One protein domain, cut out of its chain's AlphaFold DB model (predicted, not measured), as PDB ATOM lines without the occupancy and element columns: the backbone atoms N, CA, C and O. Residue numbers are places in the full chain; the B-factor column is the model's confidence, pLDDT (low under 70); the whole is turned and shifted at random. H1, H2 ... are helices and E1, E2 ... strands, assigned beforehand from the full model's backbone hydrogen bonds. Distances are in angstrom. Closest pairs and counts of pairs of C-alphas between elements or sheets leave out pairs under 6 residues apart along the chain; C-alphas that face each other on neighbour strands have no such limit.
ATOM      1  N   GLU A   7     171.444 264.924 267.982       92.31
ATOM      2  CA  GLU A   7     172.644 265.240 268.734       92.31
ATOM      3  C   GLU A   7     172.475 264.863 270.208       92.31
ATOM      4  O   GLU A   7     171.368 264.698 270.734       92.31
ATOM      5  N   LEU A   8     173.611 264.688 270.871       91.56
ATOM      6  CA  LEU A   8     173.738 264.520 272.307       91.56
ATOM      7  C   LEU A   8     174.400 265.774 272.878       91.56
ATOM      8  O   LEU A   8     175.379 266.247 272.305       91.56
ATOM      9  N   VAL A   9     173.874 266.288 273.990       94.38
ATOM     10  CA  VAL A   9     174.359 267.515 274.647       94.38
ATOM     11  C   VAL A   9     174.492 267.320 276.149       94.38
ATOM     12  O   VAL A   9     173.800 266.482 276.740       94.38
ATOM     13  N   VAL A  10     175.342 268.124 276.777       94.94
ATOM     14  CA  VAL A  10     175.458 268.221 278.235       94.94
ATOM     15  C   VAL A  10     174.574 269.364 278.711       94.94
ATOM     16  O   VAL A  10     174.672 270.475 278.199       94.94
ATOM     17  N   ILE A  11     173.718 269.092 279.693       96.25
ATOM     18  CA  ILE A  11     172.868 270.092 280.331       96.25
ATOM     19  C   ILE A  11     173.501 270.535 281.638       96.25
ATOM     20  O   ILE A  11     173.821 269.710 282.496       96.25
ATOM     21  N   PHE A  12     173.609 271.843 281.792       95.69
ATOM     22  CA  PHE A  12     174.121 272.534 282.955       95.69
ATOM     23  C   PHE A  12     172.960 273.157 283.721       95.69
ATOM     24  O   PHE A  12     172.013 273.681 283.131       95.69
ATOM     25  N   GLU A  13     173.021 273.075 285.041       94.56
ATOM     26  CA  GLU A  13     172.058 273.695 285.938       94.56
ATOM     27  C   GLU A  13     172.769 274.765 286.770       94.56
ATOM     28  O   GLU A  13     173.826 274.478 287.343       94.56
ATOM     29  N   PRO A  14     172.227 275.989 286.829       92.75
ATOM     30  CA  PRO A  14     172.826 277.049 287.613       92.75
ATOM     31  C   PRO A  14     172.674 276.766 289.101       92.75
ATOM     32  O   PRO A  14     171.623 276.331 289.583       92.75
ATOM     33  N   LYS A  15     173.746 277.034 289.833       93.38
ATOM     34  CA  LYS A  15     173.817 276.912 291.277       93.38
ATOM     35  C   LYS A  15     174.434 278.182 291.843       93.38
ATOM     36  O   LYS A  15     175.607 278.456 291.621       93.38
ATOM     37  N   GLU A  16     173.643 278.922 292.602       88.94
ATOM     38  CA  GLU A  16     174.122 280.085 293.345       88.94
ATOM     39  C   GLU A  16     175.041 279.637 294.496       88.94
ATOM     40  O   GLU A  16     174.737 278.686 295.231       88.94
ATOM     41  N   LEU A  17     176.199 280.280 294.608       85.94
ATOM     42  CA  LEU A  17     177.182 280.083 295.668       85.94
ATOM     43  C   LEU A  17     176.938 281.073 296.816       85.94
ATOM     44  O   LEU A  17     176.192 282.037 296.692       85.94
ATOM     45  N   GLU A  18     177.573 280.834 297.967       84.81
ATOM     46  CA  GLU A  18     177.379 281.653 299.178       84.81
ATOM     47  C   GLU A  18     177.794 283.124 299.006       84.81
ATOM     48  O   GLU A  18     177.327 283.986 299.748       84.81
ATOM     49  N   ASP A  19     178.659 283.416 298.035       80.88
ATOM     50  CA  ASP A  19     179.131 284.760 297.696       80.88
ATOM     51  C   ASP A  19     178.258 285.477 296.647       80.88
ATOM     52  O   ASP A  19     178.584 286.592 296.241       80.88
ATOM     53  N   GLY A  20     177.147 284.861 296.224       78.06
ATOM     54  CA  GLY A  20     176.229 285.396 295.216       78.06
ATOM     55  C   GLY A  20     176.679 285.173 293.769       78.06
ATOM     56  O   GLY A  20     176.000 285.626 292.848       78.06
ATOM     57  N   THR A  21     177.800 284.484 293.538       82.94
ATOM     58  CA  THR A  21     178.208 284.063 292.190       82.94
ATOM     59  C   THR A  21     177.458 282.803 291.755       82.94
ATOM     60  O   THR A  21     176.898 282.073 292.574       82.94
ATOM     61  N   ILE A  22     177.425 282.533 290.450       86.75
ATOM     62  CA  ILE A  22     176.747 281.360 289.886       86.75
ATOM     63  C   ILE A  22     177.790 280.362 289.392       86.75
ATOM     64  O   ILE A  22     178.715 280.720 288.675       86.75
ATOM     65  N   GLU A  23     177.626 279.093 289.746       92.69
ATOM     66  CA  GLU A  23     178.338 277.960 289.154       92.69
ATOM     67  C   GLU A  23     177.374 277.201 288.234       92.69
ATOM     68  O   GLU A  23     176.267 276.843 288.639       92.69
ATOM     69  N   LEU A  24     177.788 276.904 287.003       94.00
ATOM     70  CA  LEU A  24     177.028 276.049 286.094       94.00
ATOM     71  C   LEU A  24     177.439 274.590 286.306       94.00
ATOM     72  O   LEU A  24     178.525 274.149 285.935       94.00
ATOM     73  N   VAL A  25     176.571 273.802 286.930       94.69
ATOM     74  CA  VAL A  25     176.892 272.420 287.299       94.69
ATOM     75  C   VAL A  25     176.406 271.468 286.203       94.69
ATOM     76  O   VAL A  25     175.209 271.469 285.910       94.69
ATOM     77  N   PRO A  26     177.270 270.607 285.622       95.62
ATOM     78  CA  PRO A  26     176.815 269.541 284.734       95.62
ATOM     79  C   PRO A  26     175.784 268.663 285.453       95.62
ATOM     80  O   PRO A  26     176.097 268.011 286.451       95.62
ATOM     81  N   ASN A  27     174.549 268.659 284.961       94.06
ATOM     82  CA  ASN A  27     173.426 267.948 285.563       94.06
ATOM     83  C   ASN A  27     173.196 266.603 284.866       94.06
ATOM     84  O   ASN A  27     173.207 265.551 285.505       94.06
ATOM     85  N   THR A  28     172.988 266.628 283.549       94.81
ATOM     86  CA  THR A  28     172.600 265.442 282.780       94.81
ATOM     87  C   THR A  28     173.082 265.528 281.338       94.81
ATOM     88  O   THR A  28     173.542 266.573 280.888       94.81
ATOM     89  N   VAL A  29     172.983 264.423 280.604       94.69
ATOM     90  CA  VAL A  29     173.307 264.350 279.179       94.69
ATOM     91  C   VAL A  29     172.093 263.812 278.441       94.69
ATOM     92  O   VAL A  29     171.641 262.694 278.703       94.69
ATOM     93  N   ILE A  30     171.564 264.599 277.512       93.94
ATOM     94  CA  ILE A  30     170.305 264.297 276.824       93.94
ATOM     95  C   ILE A  30     170.504 264.178 275.319       93.94
ATOM     96  O   ILE A  30     171.579 264.451 274.791       93.94
ATOM     97  N   THR A  31     169.459 263.710 274.648       92.62
ATOM     98  CA  THR A  31     169.378 263.583 273.194       92.62
ATOM     99  C   THR A  31     168.275 264.480 272.665       92.62
ATOM    100  O   THR A  31     167.286 264.726 273.352       92.62
ATOM    101  N   GLY A  32     168.444 264.975 271.451       92.38
ATOM    102  CA  GLY A  32     167.538 265.949 270.865       92.38
ATOM    103  C   GLY A  32     168.045 266.406 269.513       92.38
ATOM    104  O   GLY A  32     168.887 265.746 268.900       92.38
ATOM    105  N   TYR A  33     167.545 267.540 269.065       91.44
ATOM    106  CA  TYR A  33     168.054 268.216 267.886       91.44
ATOM    107  C   TYR A  33     168.286 269.683 268.222       91.44
ATOM    108  O   TYR A  33     167.571 270.281 269.032       91.44
ATOM    109  N   TYR A  34     169.269 270.277 267.568       87.94
ATOM    110  CA  TYR A  34     169.449 271.713 267.605       87.94
ATOM    111  C   TYR A  34     168.493 272.386 266.620       87.94
ATOM    112  O   TYR A  34     168.403 272.014 265.447       87.94
ATOM    113  N   ASP A  35     167.710 273.336 267.120       81.25
ATOM    114  CA  ASP A  35     166.854 274.173 266.302       81.25
ATOM    115  C   ASP A  35     167.672 275.354 265.787       81.25
ATOM    116  O   ASP A  35     167.826 276.373 266.458       81.25
ATOM    117  N   GLU A  36     168.198 275.212 264.572       72.06
ATOM    118  CA  GLU A  36     169.011 276.251 263.936       72.06
ATOM    119  C   GLU A  36     168.283 277.596 263.814       72.06
ATOM    120  O   GLU A  36     168.948 278.631 263.736       72.06
ATOM    121  N   VAL A  37     166.941 277.586 263.801       60.59
ATOM    122  CA  VAL A  37     166.087 278.774 263.658       60.59
ATOM    123  C   VAL A  37     165.906 279.486 264.992       60.59
ATOM    124  O   VAL A  37     165.972 280.712 265.034       60.59
ATOM    125  N   MET A  38     165.651 278.733 266.062       64.00
ATOM    126  CA  MET A  38     165.410 279.287 267.400       64.00
ATOM    127  C   MET A  38     166.688 279.392 268.249       64.00
ATOM    128  O   MET A  38     166.607 279.863 269.379       64.00
ATOM    129  N   ASP A  39     167.832 278.956 267.710       75.19
ATOM    130  CA  ASP A  39     169.151 278.924 268.359       75.19
ATOM    131  C   ASP A  39     169.123 278.270 269.747       75.19
ATOM    132  O   ASP A  39     169.675 278.747 270.741       75.19
ATOM    133  N   ASN A  40     168.401 277.157 269.831       84.56
ATOM    134  CA  ASN A  40     168.234 276.417 271.065       84.56
ATOM    135  C   ASN A  40     168.257 274.920 270.807       84.56
ATOM    136  O   ASN A  40     168.045 274.432 269.696       84.56
ATOM    137  N   PHE A  41     168.546 274.171 271.858       90.81
ATOM    138  CA  PHE A  41     168.472 272.728 271.811       90.81
ATOM    139  C   PHE A  41     167.090 272.272 272.265       90.81
ATOM    140  O   PHE A  41     166.614 272.687 273.325       90.81
ATOM    141  N   ILE A  42     166.456 271.399 271.484       90.69
ATOM    142  CA  ILE A  42     165.159 270.810 271.810       90.69
ATOM    143  C   ILE A  42     165.366 269.322 272.078       90.69
ATOM    144  O   ILE A  42     165.805 268.575 271.201       90.69
ATOM    145  N   SER A  43     165.057 268.884 273.299       92.75
ATOM    146  CA  SER A  43     165.178 267.476 273.684       92.75
ATOM    147  C   SER A  43     164.184 266.580 272.945       92.75
ATOM    148  O   SER A  43     163.172 267.044 272.419       92.75
ATOM    149  N   ASP A  44     164.417 265.270 272.979       86.25
ATOM    150  CA  ASP A  44     163.419 264.252 272.608       86.25
ATOM    151  C   ASP A  44     162.067 264.437 273.316       86.25
ATOM    152  O   ASP A  44     161.021 264.199 272.716       86.25
ATOM    153  N   GLU A  45     162.082 264.895 274.567       85.50
ATOM    154  CA  GLU A  45     160.874 265.230 275.340       85.50
ATOM    155  C   GLU A  45     160.225 266.585 274.977       85.50
ATOM    156  O   GLU A  45     159.168 266.920 275.510       85.50
ATOM    157  N   GLY A  46     160.825 267.371 274.074       84.25
ATOM    158  CA  GLY A  46     160.317 268.680 273.648       84.25
ATOM    159  C   GLY A  46     160.671 269.854 274.570       84.25
ATOM    160  O   GLY A  46     160.133 270.944 274.386       84.25
ATOM    161  N   ASN A  47     161.566 269.661 275.543       88.44
ATOM    162  CA  ASN A  47     162.061 270.735 276.401       88.44
ATOM    163  C   ASN A  47     163.117 271.565 275.664       88.44
ATOM    164  O   ASN A  47     163.963 271.016 274.957       88.44
ATOM    165  N   THR A  48     163.086 272.880 275.867       89.50
ATOM    166  CA  THR A  48     164.001 273.833 275.229       89.50
ATOM    167  C   THR A  48     165.121 274.245 276.180       89.50
ATOM    168  O   THR A  48     164.859 274.595 277.331       89.50
ATOM    169  N   TYR A  49     166.355 274.256 275.680       90.56
ATOM    170  CA  TYR A  49     167.556 274.653 276.414       90.56
ATOM    171  C   TYR A  49     168.349 275.677 275.604       90.56
ATOM    172  O   TYR A  49     168.513 275.522 274.395       90.56
ATOM    173  N   TRP A  50     168.873 276.698 276.275       89.50
ATOM    174  CA  TRP A  50     169.685 277.752 275.657       89.50
ATOM    175  C   TRP A  50     171.174 277.461 275.813       89.50
ATOM    176  O   TRP A  50     171.558 276.749 276.742       89.50
ATOM    177  N   HIS A  51     172.011 277.989 274.921       90.88
ATOM    178  CA  HIS A  51     173.452 277.750 274.987       90.88
ATOM    179  C   HIS A  51     174.058 278.308 276.289       90.88
ATOM    180  O   HIS A  51     173.590 279.322 276.814       90.88
ATOM    181  N   ILE A  52     175.102 277.663 276.814       89.25
ATOM    182  CA  ILE A  52     175.746 278.010 278.097       89.25
ATOM    183  C   ILE A  52     176.351 279.429 278.125       89.25
ATOM    184  O   ILE A  52     176.469 280.049 279.185       89.25
ATOM    185  N   LEU A  53     176.678 279.971 276.948       85.31
ATOM    186  CA  LEU A  53     177.178 281.340 276.771       85.31
ATOM    187  C   LEU A  53     176.065 282.399 276.707       85.31
ATOM    188  O   LEU A  53     176.358 283.591 276.656       85.31
ATOM    189  N   MET A  54     174.788 282.010 276.734       76.50
ATOM    190  CA  MET A  54     173.683 282.973 276.776       76.50
ATOM    191  C   MET A  54     173.498 283.552 278.189       76.50
ATOM    192  O   MET A  54     173.696 282.828 279.166       76.50
ATOM    193  N   PRO A  55     173.042 284.815 278.334       72.75
ATOM    194  CA  PRO A  55     172.917 285.515 279.619       72.75
ATOM    195  C   PRO A  55     171.726 285.044 280.486       72.75
ATOM    196  O   PRO A  55     171.095 285.836 281.182       72.75
ATOM    197  N   TYR A  56     171.370 283.758 280.432       75.31
ATOM    198  CA  TYR A  56     170.229 283.180 281.145       75.31
ATOM    199  C   TYR A  56     170.677 282.383 282.370       75.31
ATOM    200  O   TYR A  56     170.581 281.161 282.416       75.31
ATOM    201  N   ASP A  57     171.133 283.095 283.389       69.00
ATOM    202  CA  ASP A  57     171.729 282.502 284.590       69.00
ATOM    203  C   ASP A  57     170.783 281.698 285.487       69.00
ATOM    204  O   ASP A  57     171.234 280.981 286.369       69.00
ATOM    205  N   ASN A  58     169.475 281.774 285.249       77.88
ATOM    206  CA  ASN A  58     168.461 281.140 286.096       77.88
ATOM    207  C   ASN A  58     167.764 279.944 285.430       77.88
ATOM    208  O   ASN A  58     166.747 279.464 285.934       77.88
ATOM    209  N   VAL A  59     168.256 279.471 284.282       85.25
ATOM    210  CA  VAL A  59     167.648 278.355 283.541       85.25
ATOM    211  C   VAL A  59     168.677 277.277 283.226       85.25
ATOM    212  O   VAL A  59     169.876 277.521 283.242       85.25
ATOM    213  N   LYS A  60     168.202 276.067 282.916       90.88
ATOM    214  CA  LYS A  60     169.077 275.000 282.421       90.88
ATOM    215  C   LYS A  60     169.606 275.357 281.037       90.88
ATOM    216  O   LYS A  60     168.835 275.745 280.159       90.88
ATOM    217  N   GLN A  61     170.903 275.171 280.845       93.38
ATOM    218  CA  GLN A  61     171.611 275.522 279.617       93.38
ATOM    219  C   GLN A  61     172.277 274.287 279.011       93.38
ATOM    220  O   GLN A  61     172.505 273.310 279.721       93.38
ATOM    221  N   TYR A  62     172.580 274.302 277.718       93.88
ATOM    222  CA  TYR A  62     173.292 273.213 277.049       93.88
ATOM    223  C   TYR A  62     174.671 273.652 276.547       93.88
ATOM    224  O   TYR A  62     174.897 274.828 276.270       93.88
ATOM    225  N   ALA A  63     175.569 272.679 276.400       90.69
ATOM    226  CA  ALA A  63     176.843 272.800 275.692       90.69
ATOM    227  C   ALA A  63     177.321 271.415 275.208       90.69
ATOM    228  O   ALA A  63     176.702 270.395 275.541       90.69
ATOM    229  N   TYR A  64     178.421 271.360 274.450       90.19
ATOM    230  CA  TYR A  64     179.060 270.127 273.974       90.19
ATOM    231  C   TYR A  64     178.143 269.261 273.117       90.19
ATOM    232  O   TYR A  64     177.895 268.090 273.426       90.19
ATOM    233  N   ARG A  65     177.625 269.840 272.026       89.94
ATOM    234  CA  ARG A  65     176.770 269.107 271.086       89.94
ATOM    235  C   ARG A  65     177.575 268.177 270.195       89.94
ATOM    236  O   ARG A  65     178.563 268.575 269.583       89.94
ATOM    237  N   ILE A  66     177.118 266.933 270.074       86.56
ATOM    238  CA  ILE A  66     177.755 265.928 269.217       86.56
ATOM    239  C   ILE A  66     176.691 265.120 268.479       86.56
ATOM    240  O   ILE A  66     175.828 264.527 269.136       86.56
ATOM    241  N   PRO A  67     176.776 264.992 267.143       88.06
ATOM    242  CA  PRO A  67     175.906 264.102 266.390       88.06
ATOM    243  C   PRO A  67     175.941 262.669 266.923       88.06
ATOM    244  O   PRO A  67     177.000 262.049 267.074       88.06
ATOM    245  N   VAL A  68     174.765 262.084 267.155       80.88
ATOM    246  CA  VAL A  68     174.638 260.713 267.682       80.88
ATOM    247  C   VAL A  68     175.328 259.705 266.755       80.88
ATOM    248  O   VAL A  68     175.935 258.736 267.219       80.88
ATOM    249  N   VAL A  69     175.316 259.957 265.443       76.25
ATOM    250  CA  VAL A  69     176.002 259.131 264.435       76.25
ATOM    251  C   VAL A  69     177.518 259.084 264.670       76.25
ATOM    252  O   VAL A  69     178.137 258.030 264.493       76.25
ATOM    253  N   GLU A  70     178.131 260.188 265.099       79.00
ATOM    254  CA  GLU A  70     179.561 260.244 265.417       79.00
ATOM    255  C   GLU A  70     179.880 259.450 266.689       79.00
ATOM    256  O   GLU A  70     180.840 258.672 266.724       79.00
ATOM    257  N   LEU A  71     179.019 259.550 267.703       73.56
ATOM    258  CA  LEU A  71     179.164 258.793 268.947       73.56
ATOM    259  C   LEU A  71     179.067 257.285 268.719       73.56
ATOM    260  O   LEU A  71     179.888 256.538 269.253       73.56
ATOM    261  N   VAL A  72     178.132 256.825 267.886       67.31
ATOM    262  CA  VAL A  72     178.008 255.399 267.532       67.31
ATOM    263  C   VAL A  72     179.254 254.906 266.785       67.31
ATOM    264  O   VAL A  72     179.748 253.808 267.057       67.31
ATOM    265  N   LYS A  73     179.821 255.724 265.886       73.56
ATOM    266  CA  LYS A  73     181.079 255.398 265.192       73.56
ATOM    267  C   LYS A  73     182.260 255.297 266.159       73.56
ATOM    268  O   LYS A  73     183.073 254.381 266.004       73.56
ATOM    269  N   ARG A  74     182.346 256.206 267.137       74.50
ATOM    270  CA  ARG A  74     183.433 256.296 268.129       74.50
ATOM    271  C   ARG A  74     183.316 255.238 269.236       74.50
ATOM    272  O   ARG A  74     184.331 254.721 269.695       74.50
ATOM    273  N   TYR A  75     182.101 254.852 269.625       75.69
ATOM    274  CA  TYR A  75     181.816 253.954 270.753       75.69
ATOM    275  C   TYR A  75     181.060 252.681 270.337       75.69
ATOM    276  O   TYR A  75     180.072 252.307 270.964       75.69
ATOM    277  N   ARG A  76     181.568 251.966 269.321       65.69
ATOM    278  CA  ARG A  76     180.911 250.810 268.660       65.69
ATOM    279  C   ARG A  76     180.347 249.700 269.572       65.69
ATOM    280  O   ARG A  76     179.510 248.936 269.111       65.69
ATOM    281  N   ASN A  77     180.777 249.604 270.836       80.38
ATOM    282  CA  ASN A  77     180.406 248.539 271.783       80.38
ATOM    283  C   ASN A  77     179.753 249.050 273.086       80.38
ATOM    284  O   ASN A  77     179.777 248.344 274.095       80.38
ATOM    285  N   LYS A  78     179.226 250.280 273.119       79.75
ATOM    286  CA  LYS A  78     178.542 250.837 274.299       79.75
ATOM    287  C   LYS A  78     177.110 251.226 273.957       79.75
ATOM    288  O   LYS A  78     176.847 251.753 272.883       79.75
ATOM    289  N   SER A  79     176.192 250.987 274.889       84.81
ATOM    290  CA  SER A  79     174.831 251.529 274.803       84.81
ATOM    291  C   SER A  79     174.841 253.055 274.941       84.81
ATOM    292  O   SER A  79     175.737 253.614 275.577       84.81
ATOM    293  N   LEU A  80     173.823 253.728 274.393       82.19
ATOM    294  CA  LEU A  80     173.659 255.183 274.508       82.19
ATOM    295  C   LEU A  80     173.704 255.650 275.972       82.19
ATOM    296  O   LEU A  80     174.371 256.629 276.282       82.19
ATOM    297  N   GLU A  81     173.097 254.892 276.885       85.31
ATOM    298  CA  GLU A  81     173.093 255.190 278.321       85.31
ATOM    299  C   GLU A  81     174.499 255.142 278.941       85.31
ATOM    300  O   GLU A  81     174.896 255.997 279.733       85.31
ATOM    301  N   GLN A  82     175.313 254.163 278.532       86.38
ATOM    302  CA  GLN A  82     176.711 254.075 278.956       86.38
ATOM    303  C   GLN A  82     177.560 255.218 278.385       86.38
ATOM    304  O   GLN A  82     178.527 255.629 279.032       86.38
ATOM    305  N   ILE A  83     177.224 255.713 277.190       84.00
ATOM    306  CA  ILE A  83     177.876 256.873 276.573       84.00
ATOM    307  C   ILE A  83     177.497 258.143 277.342       84.00
ATOM    308  O   ILE A  83     178.407 258.819 277.817       84.00
ATOM    309  N   LYS A  84     176.198 258.397 277.570       88.94
ATOM    310  CA  LYS A  84     175.681 259.525 278.369       88.94
ATOM    311  C   LYS A  84     176.362 259.604 279.736       88.94
ATOM    312  O   LYS A  84     176.929 260.634 280.091       88.94
ATOM    313  N   ARG A  85     176.419 258.479 280.465       89.69
ATOM    314  CA  ARG A  85     177.074 258.412 281.784       89.69
ATOM    315  C   ARG A  85     178.575 258.699 281.725       89.69
ATOM    316  O   ARG A  85     179.108 259.331 282.632       89.69
ATOM    317  N   LYS A  86     179.283 258.207 280.700       86.94
ATOM    318  CA  LYS A  86     180.719 258.491 280.539       86.94
ATOM    319  C   LYS A  86     180.944 259.982 280.292       86.94
ATOM    320  O   LYS A  86     181.799 260.554 280.952       86.94
ATOM    321  N   TYR A  87     180.164 260.566 279.384       86.19
ATOM    322  CA  TYR A  87     180.270 261.973 279.006       86.19
ATOM    323  C   TYR A  87     180.012 262.887 280.205       86.19
ATOM    324  O   TYR A  87     180.852 263.713 280.546       86.19
ATOM    325  N   LEU A  88     178.928 262.644 280.950       92.44
ATOM    326  CA  LEU A  88     178.627 263.398 282.168       92.44
ATOM    327  C   LEU A  88     179.785 263.355 283.181       92.44
ATOM    328  O   LEU A  88     180.179 264.381 283.726       92.44
ATOM    329  N   ASN A  89     180.376 262.175 283.397       90.88
ATOM    330  CA  ASN A  89     181.502 262.010 284.320       90.88
ATOM    331  C   ASN A  89     182.780 262.740 283.878       90.88
ATOM    332  O   ASN A  89     183.627 263.026 284.723       90.88
ATOM    333  N   GLU A  90     182.965 262.996 282.583       89.81
ATOM    334  CA  GLU A  90     184.098 263.778 282.080       89.81
ATOM    335  C   GLU A  90     183.916 265.260 282.420       89.81
ATOM    336  O   GLU A  90     184.833 265.858 282.980       89.81
ATOM    337  N   HIS A  91     182.716 265.806 282.218       92.62
ATOM    338  CA  HIS A  91     182.404 267.203 282.540       92.62
ATOM    339  C   HIS A  91     182.321 267.474 284.046       92.62
ATOM    340  O   HIS A  91     182.726 268.536 284.509       92.62
ATOM    341  N   LEU A  92     181.900 266.497 284.857       93.81
ATOM    342  CA  LEU A  92     181.848 266.638 286.319       93.81
ATOM    343  C   LEU A  92     183.217 266.882 286.981       93.81
ATOM    344  O   LEU A  92     183.251 267.272 288.153       93.81
ATOM    345  N   LYS A  93     184.330 266.681 286.265       93.94
ATOM    346  CA  LYS A  93     185.690 266.978 286.747       93.94
ATOM    347  C   LYS A  93     185.990 268.473 286.831       93.94
ATOM    348  O   LYS A  93     186.912 268.843 287.551       93.94
ATOM    349  N   TYR A  94     185.206 269.309 286.159       93.81
ATOM    350  CA  TYR A  94     185.416 270.749 286.092       93.81
ATOM    351  C   TYR A  94     184.328 271.499 286.866       93.81
ATOM    352  O   TYR A  94     183.216 270.992 287.067       93.81
ATOM    353  N   LYS A  95     184.666 272.691 287.353       92.62
ATOM    354  CA  LYS A  95     183.699 273.739 287.700       92.62
ATOM    355  C   LYS A  95     183.556 274.657 286.496       92.62
ATOM    356  O   LYS A  95     184.564 274.932 285.859       92.62
ATOM    357  N   TYR A  96     182.349 275.130 286.217       94.56
ATOM    358  CA  TYR A  96     182.085 276.054 285.117       94.56
ATOM    359  C   TYR A  96     181.604 277.367 285.718       94.56
ATOM    360  O   TYR A  96     180.521 277.421 286.303       94.56
ATOM    361  N   ILE A  97     182.432 278.399 285.618       90.44
ATOM    362  CA  ILE A  97     182.200 279.695 286.249       90.44
ATOM    363  C   ILE A  97     181.897 280.703 285.137       90.44
ATOM    364  O   ILE A  97     182.806 281.056 284.387       90.44
ATOM    365  N   PRO A  98     180.643 281.160 284.986       87.81
ATOM    366  CA  PRO A  98     180.321 282.276 284.111       87.81
ATOM    367  C   PRO A  98     181.053 283.526 284.577       87.81
ATOM    368  O   PRO A  98     181.065 283.856 285.760       87.81
ATOM    369  N   THR A  99     181.695 284.209 283.645       81.44
ATOM    370  CA  THR A  99     182.477 285.420 283.886       81.44
ATOM    371  C   THR A  99     182.229 286.398 282.741       81.44
ATOM    372  O   THR A  99     181.788 286.011 281.658       81.44
ATOM    373  N   LEU A 100     182.461 287.682 282.998       73.44
ATOM    374  CA  LEU A 100     182.427 288.723 281.980       73.44
ATOM    375  C   LEU A 100     183.859 289.141 281.673       73.44
ATOM    376  O   LEU A 100     184.576 289.545 282.588       73.44
ATOM    377  N   ASP A 101     184.244 289.044 280.407       61.28
ATOM    378  CA  ASP A 101     185.503 289.581 279.902       61.28
ATOM    379  C   ASP A 101     185.218 290.726 278.942       61.28
ATOM    380  O   ASP A 101     184.509 290.519 277.962       61.28
ATOM    381  N   GLU A 102     185.723 291.910 279.292       46.69
ATOM    382  CA  GLU A 102     185.551 293.246 278.704       46.69
ATOM    383  C   GLU A 102     184.131 293.630 278.242       46.69
ATOM    384  O   GLU A 102     183.650 294.664 278.693       46.69
ATOM    385  N   TYR A 103     183.419 292.820 277.453       49.03
ATOM    386  CA  TYR A 103     182.001 292.958 277.084       49.03
ATOM    387  C   TYR A 103     181.274 291.623 276.769       49.03
ATOM    388  O   TYR A 103     180.080 291.645 276.456       49.03
ATOM    389  N   ASN A 104     181.945 290.468 276.869       58.41
ATOM    390  CA  ASN A 104     181.441 289.148 276.477       58.41
ATOM    391  C   ASN A 104     181.272 288.210 277.682       58.41
ATOM    392  O   ASN A 104     182.060 288.218 278.628       58.41
ATOM    393  N   ARG A 105     180.231 287.367 277.645       76.31
ATOM    394  CA  ARG A 105     180.074 286.271 278.607       76.31
ATOM    395  C   ARG A 105     180.990 285.126 278.200       76.31
ATOM    396  O   ARG A 105     180.754 284.487 277.181       76.31
ATOM    397  N   ILE A 106     181.971 284.837 279.042       84.38
ATOM    398  CA  ILE A 106     182.841 283.668 278.927       84.38
ATOM    399  C   ILE A 106     182.534 282.682 280.054       84.38
ATOM    400  O   ILE A 106     181.964 283.047 281.084       84.38
ATOM    401  N   ILE A 107     182.908 281.417 279.880       88.50
ATOM    402  CA  ILE A 107     182.891 280.436 280.967       88.50
ATOM    403  C   ILE A 107     184.337 280.044 281.261       88.50
ATOM    404  O   ILE A 107     185.069 279.644 280.360       88.50
ATOM    405  N   ILE A 108     184.746 280.129 282.522       89.19
ATOM    406  CA  ILE A 108     186.032 279.612 282.986       89.19
ATOM    407  C   ILE A 108     185.820 278.198 283.525       89.19
ATOM    408  O   ILE A 108     185.011 277.982 284.434       89.19
ATOM    409  N   LEU A 109     186.536 277.224 282.964       91.94
ATOM    410  CA  LEU A 109     186.623 275.880 283.523       91.94
ATOM    411  C   LEU A 109     187.732 275.837 284.558       91.94
ATOM    412  O   LEU A 109     188.877 276.137 284.243       91.94
ATOM    413  N   VAL A 110     187.414 275.355 285.754       90.31
ATOM    414  CA  VAL A 110     188.411 275.069 286.789       90.31
ATOM    415  C   VAL A 110     188.466 273.567 287.018       90.31
ATOM    416  O   VAL A 110     187.471 272.966 287.439       90.31
ATOM    417  N   ASP A 111     189.606 272.934 286.752       93.00
ATOM    418  CA  ASP A 111     189.798 271.515 287.066       93.00
ATOM    419  C   ASP A 111     189.731 271.307 288.590       93.00
ATOM    420  O   ASP A 111     190.477 271.919 289.357       93.00
ATOM    421  N   LYS A 112     188.833 270.434 289.065       90.94
ATOM    422  CA  LYS A 112     188.599 270.221 290.507       90.94
ATOM    423  C   LYS A 112     189.774 269.564 291.235       90.94
ATOM    424  O   LYS A 112     189.771 269.539 292.465       90.94
ATOM    425  N   VAL A 113     190.726 268.980 290.510       91.31
ATOM    426  CA  VAL A 113     191.894 268.282 291.059       91.31
ATOM    427  C   VAL A 113     193.144 269.146 290.956       91.31
ATOM    428  O   VAL A 113     193.858 269.274 291.949       91.31
ATOM    429  N   THR A 114     193.433 269.710 289.780       93.06
ATOM    430  CA  THR A 114     194.658 270.501 289.560       93.06
ATOM    431  C   THR A 114     194.485 271.980 289.892       93.06
ATOM    432  O   THR A 114     195.482 272.649 290.157       93.06
ATOM    433  N   ASN A 115     193.242 272.472 289.938       88.75
ATOM    434  CA  ASN A 115     192.892 273.887 290.088       88.75
ATOM    435  C   ASN A 115     193.458 274.776 288.963       88.75
ATOM    436  O   ASN A 115     193.660 275.973 289.162       88.75
ATOM    437  N   GLU A 116     193.740 274.183 287.801       88.44
ATOM    438  CA  GLU A 116     194.082 274.909 286.578       88.44
ATOM    439  C   GLU A 116     192.813 275.482 285.941       88.44
ATOM    440  O   GLU A 116     191.755 274.842 285.957       88.44
ATOM    441  N   GLU A 117     192.942 276.688 285.392       88.12
ATOM    442  CA  GLU A 117     191.856 277.429 284.757       88.12
ATOM    443  C   GLU A 117     192.018 277.415 283.236       88.12
ATOM    444  O   GLU A 117     193.119 277.592 282.714       88.12
ATOM    445  N   PHE A 118     190.907 277.213 282.533       86.94
ATOM    446  CA  PHE A 118     190.840 277.176 281.075       86.94
ATOM    447  C   PHE A 118     189.642 277.993 280.607       86.94
ATOM    448  O   PHE A 118     188.591 277.978 281.248       86.94
ATOM    449  N   VAL A 119     189.768 278.665 279.466       82.88
ATOM    450  CA  VAL A 119     188.609 279.271 278.807       82.88
ATOM    451  C   VAL A 119     187.772 278.161 278.175       82.88
ATOM    452  O   VAL A 119     188.297 277.183 277.640       82.88
ATOM    453  N   PHE A 120     186.455 278.275 278.298       86.06
ATOM    454  CA  PHE A 120     185.517 277.332 277.715       86.06
ATOM    455  C   PHE A 120     185.474 277.431 276.200       86.06
ATOM    456  O   PHE A 120     184.995 278.408 275.628       86.06
TER     457      PHE A 120
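AT A GLANCE: This is residues 7 to 120 of the 509 residues of the protein "ATP-dependent Clp protease ATP-binding subunit ClpX" of Clostridium sp. CAG:914 (UniProt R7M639). A small closed barrel of five strands, E1 to E5, has helix H2 packed along its outside over E1 and E2, and a separate three-stranded sheet, E6 to E8, beside it, where E6 comes near E2. The ring runs E1 E2 E3 E4 E5 and back to E1, with E3 and E4 its short strands of four residues each, and H1 follows directly on E5, outside the barrel. The printed part has 114 residues, in the order E1 E2 E3 E4 E5 H1 H2 E6 E7 E8, of mixed class; the barrel is mixed, the sheet E6 E7 E8 antiparallel. It is compact, with a radius of gyration of the C-alphas of 14.7 A and spans of 43 by 36 by 23 A.

IN THESE COORDINATES: Find C-alpha 7 at (172.644, 265.240, 268.734); from there E1 runs 28.8 A to residue 16. E2, residues 22 to 35, covers 26.6 A and bends by 105 degrees at residue 32. E3 is residues 40 to 43, E4 residues 48 to 51, and E5 residues 61 to 67, 18.0 A. H1, residues 68 to 74, follows at once. Look for H2 from C-alpha 80 at (173.659, 255.183, 274.508) to residue 91, 16.9 A. E6, residues 94 to 101, covers 19.8 A and bends by 53 degrees at residue 98; E7, residues 104 to 111, covers 22.2 A. E8, residues 117 to 119, ends at (188.609, 279.271, 278.807).

HOW THE PARTS SIT: Round the barrel, E1 to E4 form a meander, each strand the antiparallel neighbour of the one before; look at N 9 and O 30, 3.0 A, N 33 and O 42, 2.9 A, and N 41 and O 49, 2.9 A. E4 and E5 are parallel, with N 62 and O 50 at 2.8 A. E5 and E1, antiparallel, close the ring with N 10 and O 63 at 2.9 A. H2 is on the barrel, outside it, at a height over the sheet of 8.8 A; the closest C-alphas of E2 and H2 are those of Val 29 and Lys 84, 5.4 A. H1 and H2 are close but not clearly touching: C-alphas 71 and 83 are 8.0 A apart. In both helices every O i to N i+4 pair is within hydrogen-bond range. E6, E7 and E8 form a second meander, with N 97 and O 108 at 2.9 A and N 109 and O 118 at 2.8 A. The closest C-alphas of E2 and E6 are those of Glu 23 and Ile 97, 5.1 A; E1 and E6 are apart.

THE WHOLE: The C-alphas of Asn 77 and Glu 102, the two farthest apart, are 45.5 A from each other. The printed part has no cut, and no link is long. Mean pLDDT of the printed part is 85.3; residues 37 to 38, 57, 72, 76 and 101 to 104 are under 70.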